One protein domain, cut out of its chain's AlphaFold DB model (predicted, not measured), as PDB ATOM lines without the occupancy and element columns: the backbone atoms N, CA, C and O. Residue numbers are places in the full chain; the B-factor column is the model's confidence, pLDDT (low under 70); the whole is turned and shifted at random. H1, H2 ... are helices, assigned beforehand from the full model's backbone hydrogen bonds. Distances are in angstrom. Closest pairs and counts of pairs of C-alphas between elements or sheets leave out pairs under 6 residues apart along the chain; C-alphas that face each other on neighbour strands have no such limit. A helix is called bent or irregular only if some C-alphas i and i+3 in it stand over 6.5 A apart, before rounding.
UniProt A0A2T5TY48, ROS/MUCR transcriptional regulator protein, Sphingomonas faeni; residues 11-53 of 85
ATOM      1  N   ARG A  11     189.013 197.957 172.808       90.44
ATOM      2  CA  ARG A  11     189.763 199.142 173.276       90.44
ATOM      3  C   ARG A  11     188.884 200.246 173.876       90.44
ATOM      4  O   ARG A  11     189.192 200.726 174.955       90.44
ATOM      5  N   ARG A  12     187.792 200.629 173.201       92.31
ATOM      6  CA  ARG A  12     186.873 201.669 173.700       92.31
ATOM      7  C   ARG A  12     186.201 201.242 175.001       92.31
ATOM      8  O   ARG A  12     186.086 202.042 175.918       92.31
ATOM      9  N   HIS A  13     185.783 199.983 175.066       91.88
ATOM     10  CA  HIS A  13     185.142 199.423 176.244       91.88
ATOM     11  C   HIS A  13     186.111 199.353 177.435       91.88
ATOM     12  O   HIS A  13     185.731 199.725 178.540       91.88
ATOM     13  N   LEU A  14     187.377 198.988 177.205       91.62
ATOM     14  CA  LEU A  14     188.413 199.037 178.240       91.62
ATOM     15  C   LEU A  14     188.613 200.463 178.769       91.62
ATOM     16  O   LEU A  14     188.569 200.668 179.978       91.62
ATOM     17  N   SER A  15     188.740 201.451 177.876       90.62
ATOM     18  CA  SER A  15     188.928 202.854 178.269       90.62
ATOM     19  C   SER A  15     187.770 203.405 179.103       90.62
ATOM     20  O   SER A  15     188.015 204.134 180.056       90.62
ATOM     21  N   THR A  16     186.522 203.046 178.788       91.44
ATOM     22  CA  THR A  16     185.355 203.446 179.598       91.44
ATOM     23  C   THR A  16     185.377 202.832 181.000       91.44
ATOM     24  O   THR A  16     184.894 203.454 181.936       91.44
ATOM     25  N   ASN A  17     185.974 201.651 181.155       89.75
ATOM     26  CA  ASN A  17     186.114 200.963 182.439       89.75
ATOM     27  C   ASN A  17     187.430 201.295 183.166       89.75
ATOM     28  O   ASN A  17     187.803 200.592 184.101       89.75
ATOM     29  N   GLY A  18     188.171 202.315 182.714       92.00
ATOM     30  CA  GLY A  18     189.446 202.706 183.324       92.00
ATOM     31  C   GLY A  18     190.565 201.672 183.171       92.00
ATOM     32  O   GLY A  18     191.553 201.739 183.891       92.00
ATOM     33  N   LEU A  19     190.429 200.717 182.245       90.19
ATOM     34  CA  LEU A  19     191.415 199.665 182.008       90.19
ATOM     35  C   LEU A  19     192.234 199.946 180.754       90.19
ATOM     36  O   LEU A  19     191.711 200.300 179.690       90.19
ATOM     37  N   THR A  20     193.537 199.703 180.843       91.75
ATOM     38  CA  THR A  20     194.406 199.728 179.670       91.75
ATOM     39  C   THR A  20     194.383 198.378 178.942       91.75
ATOM     40  O   THR A  20     194.193 197.316 179.545       91.75
ATOM     41  N   PRO A  21     194.648 198.356 177.622       90.62
ATOM     42  CA  PRO A  21     194.799 197.103 176.883       90.62
ATOM     43  C   PRO A  21     195.904 196.193 177.431       90.62
ATOM     44  O   PRO A  21     195.811 194.978 177.287       90.62
ATOM     45  N   LYS A  22     196.955 196.761 178.036       91.44
ATOM     46  CA  LYS A  22     198.062 195.994 178.621       91.44
ATOM     47  C   LYS A  22     197.601 195.250 179.872       91.44
ATOM     48  O   LYS A  22     197.781 194.042 179.945       91.44
ATOM     49  N   GLU A  23     196.941 195.945 180.793       91.75
ATOM     50  CA  GLU A  23     196.396 195.342 182.017       91.75
ATOM     51  C   GLU A  23     195.354 194.276 181.701       91.75
ATOM     52  O   GLU A  23     195.359 193.211 182.314       91.75
ATOM     53  N   TYR A  24     194.498 194.520 180.705       90.81
ATOM     54  CA  TYR A  24     193.530 193.523 180.259       90.81
ATOM     55  C   TYR A  24     194.218 192.249 179.744       90.81
ATOM     56  O   TYR A  24     193.781 191.146 180.067       90.81
ATOM     57  N   ARG A  25     195.319 192.373 178.989       91.50
ATOM     58  CA  ARG A  25     196.099 191.205 178.543       91.50
ATOM     59  C   ARG A  25     196.699 190.446 179.712       91.50
ATOM     60  O   ARG A  25     196.545 189.233 179.757       91.50
ATOM     61  N   THR A  26     197.329 191.145 180.652       92.19
ATOM     62  CA  THR A  26     197.937 190.521 181.832       92.19
ATOM     63  C   THR A  26     196.890 189.819 182.694       92.19
ATOM     64  O   THR A  26     197.080 188.665 183.061       92.19
ATOM     65  N   ARG A  27     195.746 190.465 182.957       90.25
ATOM     66  CA  ARG A  27     194.667 189.919 183.798       90.25
ATOM     67  C   ARG A  27     194.079 188.619 183.244       90.25
ATOM     68  O   ARG A  27     193.706 187.750 184.020       90.25
ATOM     69  N   TYR A  28     193.980 188.500 181.922       89.19
ATOM     70  CA  TYR A  28     193.443 187.310 181.251       89.19
ATOM     71  C   TYR A  28     194.526 186.423 180.624       89.19
ATOM     72  O   TYR A  28     194.201 185.542 179.833       89.19
ATOM     73  N   ASN A  29     195.799 186.664 180.949       91.38
ATOM     74  CA  ASN A  29     196.954 185.940 180.421       91.38
ATOM     75  C   ASN A  29     196.947 185.790 178.879       91.38
ATOM     76  O   ASN A  29     197.290 184.746 178.325       91.38
ATOM     77  N   LEU A  30     196.520 186.845 178.177       90.25
ATOM     78  CA  LEU A  30     196.459 186.893 176.716       90.25
ATOM     79  C   LEU A  30     197.828 187.249 176.131       90.25
ATOM     80  O   LEU A  30     198.569 188.064 176.684       90.25
ATOM     81  N   LYS A  31     198.133 186.706 174.946       91.25
ATOM     82  CA  LYS A  31     199.355 187.048 174.205       91.25
ATOM     83  C   LYS A  31     199.406 188.553 173.896       91.25
ATOM     84  O   LYS A  31     198.379 189.204 173.690       91.25
ATOM     85  N   SER A  32     200.616 189.105 173.809       88.44
ATOM     86  CA  SER A  32     200.852 190.512 173.451       88.44
ATOM     87  C   SER A  32     200.203 190.906 172.119       88.44
ATOM     88  O   SER A  32     199.643 191.997 172.008       88.44
ATOM     89  N   ASP A  33     200.213 189.984 171.156       88.50
ATOM     90  CA  ASP A  33     199.654 190.145 169.809       88.50
ATOM     91  C   ASP A  33     198.133 189.908 169.732       88.50
ATOM     92  O   ASP A  33     197.528 189.943 168.666       88.50
ATOM     93  N   TYR A  34     197.464 189.671 170.865       89.75
ATOM     94  CA  TYR A  34     196.030 189.408 170.837       89.75
ATOM     95  C   TYR A  34     195.245 190.642 170.341       89.75
ATOM     96  O   TYR A  34     195.420 191.746 170.900       89.75
ATOM     97  N   PRO A  35     194.369 190.482 169.328       90.00
ATOM     98  CA  PRO A  35     193.622 191.588 168.751       90.00
ATOM     99  C   PRO A  35     192.563 192.096 169.734       90.00
ATOM    100  O   PRO A  35     191.695 191.369 170.204       90.00
ATOM    101  N   MET A  36     192.607 193.398 170.018       90.62
ATOM    102  CA  MET A  36     191.641 194.093 170.890       90.62
ATOM    103  C   MET A  36     190.520 194.776 170.096       90.62
ATOM    104  O   MET A  36     189.842 195.691 170.572       90.62
ATOM    105  N   VAL A  37     190.378 194.412 168.831       92.19
ATOM    106  CA  VAL A  37     189.439 194.995 167.878       92.19
ATOM    107  C   VAL A  37     188.957 193.861 166.989       92.19
ATOM    108  O   VAL A  37     189.732 192.957 166.684       92.19
ATOM    109  N   ALA A  38     187.690 193.902 166.584       90.88
ATOM    110  CA  ALA A  38     187.153 192.887 165.695       90.88
ATOM    111  C   ALA A  38     187.944 192.852 164.366       90.88
ATOM    112  O   ALA A  38     188.265 193.920 163.823       90.88
ATOM    113  N   PRO A  39     188.229 191.661 163.807       91.06
ATOM    114  CA  PRO A  39     188.911 191.532 162.518       91.06
ATOM    115  C   PRO A  39     188.204 192.311 161.403       91.06
ATOM    116  O   PRO A  39     188.834 193.119 160.723       91.06
ATOM    117  N   SER A  40     186.874 192.200 161.327       92.25
ATOM    118  CA  SER A  40     186.043 192.913 160.349       92.25
ATOM    119  C   SER A  40     186.171 194.439 160.435       92.25
ATOM    120  O   SER A  40     186.178 195.133 159.419       92.25
ATOM    121  N   TYR A  41     186.328 194.991 161.643       93.25
ATOM    122  CA  TYR A  41     186.550 196.427 161.824       93.25
ATOM    123  C   TYR A  41     187.945 196.845 161.342       93.25
ATOM    124  O   TYR A  41     188.101 197.900 160.723       93.25
ATOM    125  N   SER A  42     188.958 196.012 161.596       90.62
ATOM    126  CA  SER A  42     190.329 196.255 161.132       90.62
ATOM    127  C   SER A  42     190.425 196.213 159.604       90.62
ATOM    128  O   SER A  42     191.068 197.075 159.004       90.62
ATOM    129  N   GLU A  43     189.733 195.270 158.964       92.81
ATOM    130  CA  GLU A  43     189.645 195.160 157.504       92.81
ATOM    131  C   GLU A  43     188.962 196.372 156.876       92.81
ATOM    132  O   GLU A  43     189.544 197.009 155.997       92.81
ATOM    133  N   ALA A  44     187.786 196.760 157.381       93.06
ATOM    134  CA  ALA A  44     187.066 197.940 156.903       93.06
ATOM    135  C   ALA A  44     187.901 199.225 157.047       93.06
ATOM    136  O   ALA A  44     187.889 200.105 156.185       93.06
ATOM    137  N   ARG A  45     188.685 199.343 158.126       91.62
ATOM    138  CA  ARG A  45     189.587 200.488 158.294       91.62
ATOM    139  C   ARG A  45     190.763 200.438 157.318       91.62
ATOM    140  O   ARG A  45     191.171 201.485 156.818       91.62
ATOM    141  N   ARG A  46     191.294 199.247 157.025       91.06
ATOM    142  CA  ARG A  46     192.383 199.045 156.056       91.06
ATOM    143  C   ARG A  46     191.944 199.382 154.631       91.06
ATOM    144  O   ARG A  46     192.712 200.016 153.909       91.06
ATOM    145  N   THR A  47     190.741 198.985 154.220       91.94
ATOM    146  CA  THR A  47     190.205 199.323 152.890       91.94
ATOM    147  C   THR A  47     189.998 200.829 152.752       91.94
ATOM    148  O   THR A  47     190.489 201.421 151.792       91.94
ATOM    149  N   MET A  48     189.398 201.474 153.758       91.06
ATOM    150  CA  MET A  48     189.236 202.932 153.804       91.06
ATOM    151  C   MET A  48     190.583 203.669 153.750       91.06
ATOM    152  O   MET A  48     190.727 204.652 153.027       91.06
ATOM    153  N   ALA A  49     191.593 203.183 154.476       90.50
ATOM    154  CA  ALA A  49     192.937 203.756 154.450       90.50
ATOM    155  C   ALA A  49     193.554 203.706 153.043       90.50
ATOM    156  O   ALA A  49     194.066 204.717 152.564       90.50
ATOM    157  N   LYS A  50     193.443 202.567 152.348       89.94
ATOM    158  CA  LYS A  50     193.912 202.421 150.961       89.94
ATOM    159  C   LYS A  50     193.163 203.343 149.996       89.94
ATOM    160  O   LYS A  50     193.797 203.958 149.138       89.94
ATOM    161  N   PHE A  51     191.846 203.470 150.165       86.19
ATOM    162  CA  PHE A  51     191.002 204.350 149.354       86.19
ATOM    163  C   PHE A  51     191.430 205.820 149.478       86.19
ATOM    164  O   PHE A  51     191.646 206.492 148.474       86.19
ATOM    165  N   ILE A  52     191.663 206.288 150.709       88.00
ATOM    166  CA  ILE A  52     192.134 207.657 150.998       88.00
ATOM    167  C   ILE A  52     193.617 207.845 150.615       88.00
ATOM    168  O   ILE A  52     194.103 208.968 150.510       88.00
ATOM    169  N   GLY A  53     194.339 206.757 150.343       85.75
ATOM    170  CA  GLY A  53     195.727 206.781 149.889       85.75
ATOM    171  C   GLY A  53     196.773 206.770 150.998       85.75
ATOM    172  O   GLY A  53     197.931 207.108 150.753       85.75
TER     173      GLY A  53
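Overview. This is residues 11 to 53 of the 85 residues of the protein "ROS/MUCR transcriptional regulator protein" of Sphingomonas faeni (UniProt A0A2T5TY48). One longer helix, H3, sticks out as a free arm from a small, loose head in which two short helices, H1 and H2, stand about perpendicular to each other; a long loop leads from the head to the arm. The arm makes much of the length, and it is the stretch of residues 38 to 53 that stands free. The printed part has 43 residues with three named helices, in the order H1, H2, H3, and no named strand; its class is all helix. The whole is loose, with a radius of gyration of the C-alphas of 13.1 A, and its C-alphas span 37 by 22 by 15 A.

Arrangement. Begin with the longest helix, H3, residues 39 to 52, which touches no helix. Look next at H2, residues 21 to 27, the helix before it in the chain: H2 and H3 are apart. H1, residues 11 to 16, and H3 are apart too. Turn then to H1 and H2, which only just touch, with 3 pairs of C-alphas within 8 A, and touch only at the corner by their link. Their closest C-alphas are those of Arg 11 and Pro 21, 6.5 A apart. Their lines stand at 83 degrees, about perpendicular, and their centres are 12.0 A apart. In the backbone of H1, H2 and H3, every O i to N i+4 pair is within hydrogen-bond range.

Along the chain. Find C-alpha 39, of Pro 39, at (188.911, 191.532, 162.518); from there H3 runs 20.1 A to C-alpha 52, of Ile 52, at (192.134, 207.657, 150.998). H2 measures 10.0 A from C-alpha 21 to C-alpha 27. For H1, go to the first printed residue, Arg 11, with its C-alpha at (189.763, 199.142, 173.276); the helix ends at Thr 16, 8.8 A away from C-alpha to C-alpha. No helix here is bent or irregular.

Size, cuts and confidence. The outline is elongated: the two C-alphas farthest apart are those of Arg 27, where H2 ends, and Gly 53, the last printed residue, at 37.9 A. From the first to the last printed C-alpha, Arg 11 to Gly 53, it is 25.3 A. Read on from residue 11 to residue 53 and you meet no cut in the printed part. The link from H1 to H2, with 4 residues between them, is tight, and the link from H2 to H3, with 11 residues between them, is long. In the B-factor column the mean pLDDT of the printed part is 90.7, and no printed residue is under 70.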